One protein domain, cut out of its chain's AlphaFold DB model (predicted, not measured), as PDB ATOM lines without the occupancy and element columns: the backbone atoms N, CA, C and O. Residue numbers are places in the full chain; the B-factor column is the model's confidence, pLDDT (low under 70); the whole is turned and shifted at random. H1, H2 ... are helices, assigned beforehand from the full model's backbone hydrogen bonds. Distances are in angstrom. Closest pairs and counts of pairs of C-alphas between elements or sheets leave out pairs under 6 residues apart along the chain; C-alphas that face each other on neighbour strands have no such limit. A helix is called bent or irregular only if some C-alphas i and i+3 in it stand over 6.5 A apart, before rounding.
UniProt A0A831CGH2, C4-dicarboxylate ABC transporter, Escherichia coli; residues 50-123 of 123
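What this domain is: This is residues 50 to 123 of the 123 residues of the protein "C4-dicarboxylate ABC transporter" of Escherichia coli (UniProt A0A831CGH2). Three helices, H2, H3 and H4, lie side by side in an up-and-down bundle, and a fourth, the long H1, stands at one end of it, meeting H2 in an L-shaped corner through a tight link. H3, one of the two longest helices, is kinked. The printed part has 74 residues with four named helices, in the order H1, H2, H3, H4, and no named strand; the class is all helix. The whole is only just compact, close to loose, with a radius of gyration of the C-alphas of 13.5 A, and only just elongated, spanning 45 by 23 by 15 A.

Where its parts are: H1, residues 50 to 68, begins with C-alpha 50 at (-22.104, -54.966, 16.681) and is 26.7 A long. H3, residues 87 to 105, is 24.6 A long and ends with C-alpha 105 at (-8.311, -40.030, 11.448). It has a kink of 47 degrees near residue 94 and is irregular, with C-alphas 88 and 91 8.1 A apart. H2 is residues 71 to 84. H4, residues 109 to 122, is only just irregular, with C-alphas 113 and 116 6.6 A apart; C-alpha 122 is at (10.016, -37.963, -4.461).

How they stand to each other: H2, H3 and H4 form a bundle, up and down, each helix running against the one before it. H3 and H4, a helical hairpin, touch at a shallow tilt of 11 degrees, opposite ways; their closest C-alphas, of Ala 98 and Ala 111, are 5.1 A apart. H2 and H3, also a hairpin, touch at 24 degrees, a shallow tilt, closest at the C-alphas of Leu 83 and Ile 90, 6.5 A. H2 and H4 touch, the same way, closest at the C-alphas of Val 76 and Ile 114, 6.0 A. H1 is close to H2 but not clearly touching, about perpendicular at 76 degrees, with the closest C-alphas, of Leu 66 and Leu 72, 6.5 A apart. H1 and H4 are apart. Every O i to N i+4 pair is within hydrogen-bond range in H1 and H2, against 12 of 15 in H3 and 7 of 10 in H4.

The domain as a whole: The two C-alphas farthest apart, of Ile 50 and Gly 88, are 45.4 A apart. The printed part has no cut, and its three links are tight. The mean pLDDT of the printed part is 92.9, and no printed residue is under 70.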
ATOM      1  N   ILE A  50     -21.340 -56.225  16.788       94.25
ATOM      2  CA  ILE A  50     -22.104 -54.966  16.681       94.25
ATOM      3  C   ILE A  50     -21.253 -53.767  17.105       94.25
ATOM      4  O   ILE A  50     -21.222 -52.757  16.408       94.25
ATOM      5  N   THR A  51     -20.509 -53.886  18.208       95.69
ATOM      6  CA  THR A  51     -19.617 -52.821  18.687       95.69
ATOM      7  C   THR A  51     -18.580 -52.433  17.635       95.69
ATOM      8  O   THR A  51     -18.349 -51.249  17.409       95.69
ATOM      9  N   VAL A  52     -17.994 -53.412  16.943       93.94
ATOM     10  CA  VAL A  52     -16.982 -53.163  15.906       93.94
ATOM     11  C   VAL A  52     -17.609 -52.476  14.694       93.94
ATOM     12  O   VAL A  52     -17.064 -51.491  14.201       93.94
ATOM     13  N   ILE A  53     -18.779 -52.946  14.248       94.25
ATOM     14  CA  ILE A  53     -19.511 -52.344  13.124       94.25
ATOM     15  C   ILE A  53     -19.861 -50.882  13.436       94.25
ATOM     16  O   ILE A  53     -19.647 -50.007  12.600       94.25
ATOM     17  N   SER A  54     -20.332 -50.600  14.652       95.56
ATOM     18  CA  SER A  54     -20.658 -49.243  15.102       95.56
ATOM     19  C   SER A  54     -19.433 -48.327  15.159       95.56
ATOM     20  O   SER A  54     -19.531 -47.167  14.765       95.56
ATOM     21  N   ILE A  55     -18.273 -48.834  15.595       95.19
ATOM     22  CA  ILE A  55     -17.012 -48.075  15.576       95.19
ATOM     23  C   ILE A  55     -16.638 -47.705  14.136       95.19
ATOM     24  O   ILE A  55     -16.347 -46.542  13.860       95.19
ATOM     25  N   ILE A  56     -16.692 -48.663  13.205       93.94
ATOM     26  CA  ILE A  56     -16.394 -48.415  11.786       93.94
ATOM     27  C   ILE A  56     -17.355 -47.368  11.213       93.94
ATOM     28  O   ILE A  56     -16.914 -46.424  10.560       93.94
ATOM     29  N   LEU A  57     -18.655 -47.496  11.491       95.88
ATOM     30  CA  LEU A  57     -19.666 -46.548  11.026       95.88
ATOM     31  C   LEU A  57     -19.406 -45.133  11.563       95.88
ATOM     32  O   LEU A  57     -19.465 -44.167  10.800       95.88
ATOM     33  N   ALA A  58     -19.075 -45.007  12.850       96.06
ATOM     34  CA  ALA A  58     -18.753 -43.730  13.477       96.06
ATOM     35  C   ALA A  58     -17.526 -43.068  12.830       96.06
ATOM     36  O   ALA A  58     -17.577 -41.887  12.479       96.06
ATOM     37  N   VAL A  59     -16.451 -43.832  12.607       95.06
ATOM     38  CA  VAL A  59     -15.229 -43.341  11.950       95.06
ATOM     39  C   VAL A  59     -15.514 -42.906  10.513       95.06
ATOM     40  O   VAL A  59     -15.156 -41.793  10.136       95.06
ATOM     41  N   ILE A  60     -16.208 -43.728   9.716       94.19
ATOM     42  CA  ILE A  60     -16.547 -43.386   8.324       94.19
ATOM     43  C   ILE A  60     -17.403 -42.117   8.270       94.19
ATOM     44  O   ILE A  60     -17.153 -41.245   7.442       94.19
ATOM     45  N   THR A  61     -18.370 -41.976   9.178       95.88
ATOM     46  CA  THR A  61     -19.232 -40.788   9.246       95.88
ATOM     47  C   THR A  61     -18.424 -39.536   9.579       95.88
ATOM     48  O   THR A  61     -18.553 -38.517   8.902       95.88
ATOM     49  N   CYS A  62     -17.544 -39.616  10.581       94.69
ATOM     50  CA  CYS A  62     -16.662 -38.515  10.964       94.69
ATOM     51  C   CYS A  62     -15.779 -38.065   9.792       94.69
ATOM     52  O   CYS A  62     -15.639 -36.873   9.527       94.69
ATOM     53  N   ILE A  63     -15.235 -39.019   9.040       93.56
ATOM     54  CA  ILE A  63     -14.360 -38.731   7.903       93.56
ATOM     55  C   ILE A  63     -15.126 -38.176   6.716       93.56
ATOM     56  O   ILE A  63     -14.626 -37.270   6.058       93.56
ATOM     57  N   ALA A  64     -16.341 -38.657   6.463       94.00
ATOM     58  CA  ALA A  64     -17.199 -38.081   5.436       94.00
ATOM     59  C   ALA A  64     -17.487 -36.600   5.738       94.00
ATOM     60  O   ALA A  64     -17.411 -35.764   4.842       94.00
ATOM     61  N   ILE A  65     -17.736 -36.261   7.011       95.75
ATOM     62  CA  ILE A  65     -17.908 -34.871   7.460       95.75
ATOM     63  C   ILE A  65     -16.601 -34.082   7.307       95.75
ATOM     64  O   ILE A  65     -16.617 -32.980   6.765       95.75
ATOM     65  N   LEU A  66     -15.465 -34.642   7.738       94.06
ATOM     66  CA  LEU A  66     -14.146 -34.020   7.596       94.06
ATOM     67  C   LEU A  66     -13.835 -33.700   6.128       94.06
ATOM     68  O   LEU A  66     -13.369 -32.606   5.824       94.06
ATOM     69  N   GLN A  67     -14.107 -34.637   5.222       93.19
ATOM     70  CA  GLN A  67     -13.894 -34.470   3.791       93.19
ATOM     71  C   GLN A  67     -14.855 -33.436   3.198       93.19
ATOM     72  O   GLN A  67     -14.414 -32.557   2.467       93.19
ATOM     73  N   ALA A  68     -16.140 -33.478   3.562       95.38
ATOM     74  CA  ALA A  68     -17.127 -32.492   3.117       95.38
ATOM     75  C   ALA A  68     -16.802 -31.063   3.591       95.38
ATOM     76  O   ALA A  68     -17.126 -30.099   2.904       95.38
ATOM     77  N   ALA A  69     -16.138 -30.921   4.740       95.94
ATOM     78  CA  ALA A  69     -15.683 -29.639   5.272       95.94
ATOM     79  C   ALA A  69     -14.353 -29.139   4.663       95.94
ATOM     80  O   ALA A  69     -13.860 -28.093   5.081       95.94
ATOM     81  N   GLY A  70     -13.738 -29.878   3.729       93.62
ATOM     82  CA  GLY A  70     -12.405 -29.562   3.188       93.62
ATOM     83  C   GLY A  70     -11.256 -29.862   4.161       93.62
ATOM     84  O   GLY A  70     -10.113 -29.458   3.955       93.62
ATOM     85  N   GLY A  71     -11.527 -30.588   5.250       92.19
ATOM     86  CA  GLY A  71     -10.517 -30.958   6.236       92.19
ATOM     87  C   GLY A  71      -9.428 -31.846   5.643       92.19
ATOM     88  O   GLY A  71      -8.267 -31.698   6.002       92.19
ATOM     89  N   LEU A  72      -9.765 -32.718   4.689       92.06
ATOM     90  CA  LEU A  72      -8.778 -33.572   4.022       92.06
ATOM     91  C   LEU A  72      -7.769 -32.755   3.193       92.06
ATOM     92  O   LEU A  72      -6.583 -33.080   3.198       92.06
ATOM     93  N   ASP A  73      -8.201 -31.644   2.588       93.31
ATOM     94  CA  ASP A  73      -7.325 -30.717   1.854       93.31
ATOM     95  C   ASP A  73      -6.324 -30.021   2.791       93.31
ATOM     96  O   ASP A  73      -5.158 -29.800   2.443       93.31
ATOM     97  N   LEU A  74      -6.744 -29.735   4.031       93.69
ATOM     98  CA  LEU A  74      -5.847 -29.242   5.075       93.69
ATOM     99  C   LEU A  74      -4.764 -30.278   5.407       93.69
ATOM    100  O   LEU A  74      -3.591 -29.915   5.497       93.69
ATOM    101  N   PHE A  75      -5.123 -31.559   5.555       92.75
ATOM    102  CA  PHE A  75      -4.141 -32.627   5.783       92.75
ATOM    103  C   PHE A  75      -3.142 -32.720   4.623       92.75
ATOM    104  O   PHE A  75      -1.938 -32.752   4.873       92.75
ATOM    105  N   VAL A  76      -3.608 -32.681   3.371       93.56
ATOM    106  CA  VAL A  76      -2.744 -32.672   2.175       93.56
ATOM    107  C   VAL A  76      -1.760 -31.498   2.216       93.56
ATOM    108  O   VAL A  76      -0.552 -31.705   2.125       93.56
ATOM    109  N   THR A  77      -2.252 -30.284   2.479       94.94
ATOM    110  CA  THR A  77      -1.420 -29.071   2.571       94.94
ATOM    111  C   THR A  77      -0.377 -29.166   3.694       94.94
ATOM    112  O   THR A  77       0.756 -28.698   3.564       94.94
ATOM    113  N   ILE A  78      -0.743 -29.754   4.837       94.75
ATOM    114  CA  ILE A  78       0.182 -29.963   5.958       94.75
ATOM    115  C   ILE A  78       1.245 -31.001   5.582       94.75
ATOM    116  O   ILE A  78       2.427 -30.768   5.846       94.75
ATOM    117  N   ALA A  79       0.856 -32.119   4.964       94.06
ATOM    118  CA  ALA A  79       1.800 -33.139   4.512       94.06
ATOM    119  C   ALA A  79       2.801 -32.572   3.509       94.06
ATOM    120  O   ALA A  79       3.999 -32.780   3.682       94.06
ATOM    121  N   GLU A  80       2.333 -31.803   2.525       94.75
ATOM    122  CA  GLU A  80       3.186 -31.157   1.530       94.75
ATOM    123  C   GLU A  80       4.251 -30.280   2.204       94.75
ATOM    124  O   GLU A  80       5.449 -30.473   1.995       94.75
ATOM    125  N   LYS A  81       3.841 -29.404   3.132       94.75
ATOM    126  CA  LYS A  81       4.764 -28.547   3.896       94.75
ATOM    127  C   LYS A  81       5.764 -29.334   4.743       94.75
ATOM    128  O   LYS A  81       6.893 -28.883   4.931       94.75
ATOM    129  N   ILE A  82       5.359 -30.463   5.324       93.75
ATOM    130  CA  ILE A  82       6.246 -31.303   6.139       93.75
ATOM    131  C   ILE A  82       7.272 -32.013   5.247       93.75
ATOM    132  O   ILE A  82       8.459 -32.024   5.575       93.75
ATOM    133  N   LEU A  83       6.831 -32.566   4.119       93.06
ATOM    134  CA  LEU A  83       7.660 -33.347   3.206       93.06
ATOM    135  C   LEU A  83       8.635 -32.461   2.413       93.06
ATOM    136  O   LEU A  83       9.816 -32.798   2.318       93.06
ATOM    137  N   GLN A  84       8.201 -31.279   1.962       93.56
ATOM    138  CA  GLN A  84       9.062 -30.304   1.277       93.56
ATOM    139  C   GLN A  84      10.180 -29.749   2.172       93.56
ATOM    140  O   GLN A  84      11.217 -29.324   1.670       93.56
ATOM    141  N   LYS A  85      10.025 -29.763   3.505       93.06
ATOM    142  CA  LYS A  85      11.085 -29.293   4.417       93.06
ATOM    143  C   LYS A  85      12.334 -30.169   4.388       93.06
ATOM    144  O   LYS A  85      13.419 -29.663   4.672       93.06
ATOM    145  N   ARG A  86      12.200 -31.475   4.123       90.31
ATOM    146  CA  ARG A  86      13.324 -32.427   4.063       90.31
ATOM    147  C   ARG A  86      13.110 -33.490   2.979       90.31
ATOM    148  O   ARG A  86      12.913 -34.660   3.314       90.31
ATOM    149  N   PRO A  87      13.232 -33.120   1.691       87.69
ATOM    150  CA  PRO A  87      12.975 -34.036   0.582       87.69
ATOM    151  C   PRO A  87      13.931 -35.240   0.571       87.69
ATOM    152  O   PRO A  87      13.518 -36.368   0.325       87.69
ATOM    153  N   GLY A  88      15.190 -35.054   0.988       88.62
ATOM    154  CA  GLY A  88      16.167 -36.149   1.098       88.62
ATOM    155  C   GLY A  88      15.820 -37.246   2.122       88.62
ATOM    156  O   GLY A  88      16.507 -38.259   2.170       88.62
ATOM    157  N   ALA A  89      14.781 -37.062   2.945       92.06
ATOM    158  CA  ALA A  89      14.324 -38.038   3.938       92.06
ATOM    159  C   ALA A  89      12.923 -38.613   3.640       92.06
ATOM    160  O   ALA A  89      12.352 -39.279   4.504       92.06
ATOM    161  N   ILE A  90      12.356 -38.384   2.446       92.50
ATOM    162  CA  ILE A  90      10.974 -38.769   2.089       92.50
ATOM    163  C   ILE A  90      10.674 -40.250   2.310       92.50
ATOM    164  O   ILE A  90       9.584 -40.581   2.769       92.50
ATOM    165  N   THR A  91      11.634 -41.143   2.064       91.88
ATOM    166  CA  THR A  91      11.452 -42.589   2.269       91.88
ATOM    167  C   THR A  91      11.058 -42.937   3.708       91.88
ATOM    168  O   THR A  91      10.343 -43.908   3.925       91.88
ATOM    169  N   PHE A  92      11.473 -42.128   4.690       93.25
ATOM    170  CA  PHE A  92      11.065 -42.270   6.090       93.25
ATOM    171  C   PHE A  92       9.926 -41.317   6.460       93.25
ATOM    172  O   PHE A  92       8.988 -41.704   7.157       93.25
ATOM    173  N   LEU A  93       9.998 -40.069   5.992       93.50
ATOM    174  CA  LEU A  93       9.061 -39.017   6.368       93.50
ATOM    175  C   LEU A  93       7.658 -39.254   5.784       93.50
ATOM    176  O   LEU A  93       6.670 -39.047   6.479       93.50
ATOM    177  N   GLY A  94       7.567 -39.729   4.539       93.06
ATOM    178  CA  GLY A  94       6.310 -40.043   3.856       93.06
ATOM    179  C   GLY A  94       5.477 -41.076   4.617       93.06
ATOM    180  O   GLY A  94       4.360 -40.756   5.032       93.06
ATOM    181  N   PRO A  95       6.017 -42.281   4.888       94.06
ATOM    182  CA  PRO A  95       5.329 -43.283   5.697       94.06
ATOM    183  C   PRO A  95       4.991 -42.796   7.108       94.06
ATOM    184  O   PRO A  95       3.901 -43.082   7.598       94.06
ATOM    185  N   ALA A  96       5.878 -42.031   7.754       94.62
ATOM    186  CA  ALA A  96       5.625 -41.503   9.094       94.62
ATOM    187  C   ALA A  96       4.433 -40.531   9.125       94.62
ATOM    188  O   ALA A  96       3.574 -40.639   9.999       94.62
ATOM    189  N   VAL A  97       4.346 -39.614   8.155       94.62
ATOM    190  CA  VAL A  97       3.224 -38.668   8.029       94.62
ATOM    191  C   VAL A  97       1.929 -39.405   7.694       94.62
ATOM    192  O   VAL A  97       0.915 -39.182   8.352       94.62
ATOM    193  N   ALA A  98       1.961 -40.327   6.726       94.19
ATOM    194  CA  ALA A  98       0.793 -41.122   6.356       94.19
ATOM    195  C   ALA A  98       0.269 -41.956   7.538       94.19
ATOM    196  O   ALA A  98      -0.941 -42.009   7.767       94.19
ATOM    197  N   TYR A  99       1.167 -42.557   8.324       94.00
ATOM    198  CA  TYR A  99       0.815 -43.291   9.537       94.00
ATOM    199  C   TYR A  99       0.208 -42.377  10.602       94.00
ATOM    200  O   TYR A  99      -0.850 -42.695  11.139       94.00
ATOM    201  N   LEU A 100       0.830 -41.224  10.882       95.06
ATOM    202  CA  LEU A 100       0.322 -40.259  11.860       95.06
ATOM    203  C   LEU A 100      -1.098 -39.805  11.497       95.06
ATOM    204  O   LEU A 100      -1.987 -39.802  12.343       95.06
ATOM    205  N   PHE A 101      -1.328 -39.464  10.230       94.12
ATOM    206  CA  PHE A 101      -2.638 -39.017   9.762       94.12
ATOM    207  C   PHE A 101      -3.668 -40.144   9.785       94.12
ATOM    208  O   PHE A 101      -4.794 -39.938  10.229       94.12
ATOM    209  N   THR A 102      -3.269 -41.354   9.392       93.50
ATOM    210  CA  THR A 102      -4.110 -42.554   9.503       93.50
ATOM    211  C   THR A 102      -4.507 -42.823  10.953       93.50
ATOM    212  O   THR A 102      -5.667 -43.124  11.219       93.50
ATOM    213  N   ALA A 103      -3.578 -42.676  11.899       93.44
ATOM    214  CA  ALA A 103      -3.832 -42.876  13.321       93.44
ATOM    215  C   ALA A 103      -4.780 -41.812  13.899       93.44
ATOM    216  O   ALA A 103      -5.680 -42.155  14.659       93.44
ATOM    217  N   ILE A 104      -4.611 -40.542  13.516       91.81
ATOM    218  CA  ILE A 104      -5.478 -39.437  13.958       91.81
ATOM    219  C   ILE A 104      -6.893 -39.588  13.391       91.81
ATOM    220  O   ILE A 104      -7.871 -39.410  14.112       91.81
ATOM    221  N   CYS A 105      -7.013 -39.915  12.105       90.81
ATOM    222  CA  CYS A 105      -8.311 -40.030  11.448       90.81
ATOM    223  C   CYS A 105      -8.982 -41.392  11.679       90.81
ATOM    224  O   CYS A 105     -10.188 -41.513  11.493       90.81
ATOM    225  N   GLY A 106      -8.233 -42.418  12.085       89.88
ATOM    226  CA  GLY A 106      -8.749 -43.761  12.356       89.88
ATOM    227  C   GLY A 106      -8.978 -44.626  11.111       89.88
ATOM    228  O   GLY A 106      -9.599 -45.682  11.209       89.88
ATOM    229  N   THR A 107      -8.494 -44.213   9.935       92.12
ATOM    230  CA  THR A 107      -8.617 -44.990   8.691       92.12
ATOM    231  C   THR A 107      -7.443 -44.770   7.747       92.12
ATOM    232  O   THR A 107      -6.901 -43.668   7.643       92.12
ATOM    233  N   GLY A 108      -7.115 -45.804   6.973       89.50
ATOM    234  CA  GLY A 108      -6.125 -45.722   5.897       89.50
ATOM    235  C   GLY A 108      -6.587 -44.919   4.676       89.50
ATOM    236  O   GLY A 108      -5.757 -44.591   3.836       89.50
ATOM    237  N   TYR A 109      -7.875 -44.557   4.571       89.44
ATOM    238  CA  TYR A 109      -8.384 -43.723   3.469       89.44
ATOM    239  C   TYR A 109      -7.600 -42.409   3.311       89.44
ATOM    240  O   TYR A 109      -7.328 -41.975   2.194       89.44
ATOM    241  N   VAL A 110      -7.161 -41.817   4.424       90.88
ATOM    242  CA  VAL A 110      -6.389 -40.567   4.420       90.88
ATOM    243  C   VAL A 110      -5.028 -40.740   3.747       90.88
ATOM    244  O   VAL A 110      -4.591 -39.849   3.025       90.88
ATOM    245  N   ALA A 111      -4.386 -41.903   3.892       91.44
ATOM    246  CA  ALA A 111      -3.107 -42.180   3.240       91.44
ATOM    247  C   ALA A 111      -3.205 -42.106   1.707       91.44
ATOM    248  O   ALA A 111      -2.264 -41.643   1.065       91.44
ATOM    249  N   PHE A 112      -4.356 -42.461   1.115       90.31
ATOM    250  CA  PHE A 112      -4.564 -42.340  -0.333       90.31
ATOM    251  C   PHE A 112      -4.507 -40.898  -0.836       90.31
ATOM    252  O   PHE A 112      -4.118 -40.679  -1.978       90.31
ATOM    253  N   SER A 113      -4.838 -39.923   0.011       89.44
ATOM    254  CA  SER A 113      -4.718 -38.498  -0.331       89.44
ATOM    255  C   SER A 113      -3.284 -37.984  -0.195       89.44
ATOM    256  O   SER A 113      -2.917 -36.998  -0.823       89.44
ATOM    257  N   ILE A 114      -2.450 -38.662   0.601       91.62
ATOM    258  CA  ILE A 114      -1.051 -38.281   0.836       91.62
ATOM    259  C   ILE A 114      -0.098 -38.951  -0.162       91.62
ATOM    260  O   ILE A 114       0.944 -38.383  -0.480       91.62
ATOM    261  N   TYR A 115      -0.433 -40.131  -0.697       93.12
ATOM    262  CA  TYR A 115       0.422 -40.818  -1.674       93.12
ATOM    263  C   TYR A 115       0.803 -39.971  -2.899       93.12
ATOM    264  O   TYR A 115       1.984 -39.997  -3.246       93.12
ATOM    265  N   PRO A 116      -0.108 -39.200  -3.528       92.12
ATOM    266  CA  PRO A 116       0.257 -38.320  -4.635       92.12
ATOM    267  C   PRO A 116       1.300 -37.276  -4.226       92.12
ATOM    268  O   PRO A 116       2.273 -37.087  -4.943       92.12
ATOM    269  N   VAL A 117       1.158 -36.685  -3.033       92.50
ATOM    270  CA  VAL A 117       2.109 -35.701  -2.486       92.50
ATOM    271  C   VAL A 117       3.482 -36.330  -2.258       92.50
ATOM    272  O   VAL A 117       4.509 -35.745  -2.585       92.50
ATOM    273  N   ILE A 118       3.523 -37.547  -1.709       92.50
ATOM    274  CA  ILE A 118       4.783 -38.277  -1.526       92.50
ATOM    275  C   ILE A 118       5.440 -38.540  -2.885       92.50
ATOM    276  O   ILE A 118       6.646 -38.349  -3.011       92.50
ATOM    277  N   ALA A 119       4.664 -38.970  -3.884       92.50
ATOM    278  CA  ALA A 119       5.169 -39.261  -5.222       92.50
ATOM    279  C   ALA A 119       5.681 -38.003  -5.942       92.50
ATOM    280  O   ALA A 119       6.715 -38.069  -6.592       92.50
ATOM    281  N   GLU A 120       4.994 -36.871  -5.790       91.62
ATOM    282  CA  GLU A 120       5.374 -35.589  -6.391       91.62
ATOM    283  C   GLU A 120       6.699 -35.055  -5.841       91.62
ATOM    284  O   GLU A 120       7.535 -34.600  -6.608       91.62
ATOM    285  N   ILE A 121       6.925 -35.143  -4.526       90.12
ATOM    286  CA  ILE A 121       8.157 -34.626  -3.901       90.12
ATOM    287  C   ILE A 121       9.313 -35.643  -4.028       90.12
ATOM    288  O   ILE A 121      10.482 -35.280  -3.910       90.12
ATOM    289  N   ALA A 122       9.007 -36.930  -4.222       88.31
ATOM    290  CA  ALA A 122      10.016 -37.963  -4.461       88.31
ATOM    291  C   ALA A 122      10.569 -37.959  -5.897       88.31
ATOM    292  O   ALA A 122      11.629 -38.552  -6.117       88.31
ATOM    293  N   ALA A 123       9.833 -37.367  -6.843       81.50
ATOM    294  CA  ALA A 123      10.248 -37.181  -8.231       81.50
ATOM    295  C   ALA A 123      11.273 -36.043  -8.359       81.50
ATOM    296  O   ALA A 123      12.210 -36.215  -9.171       81.50
TER     297      ALA A 123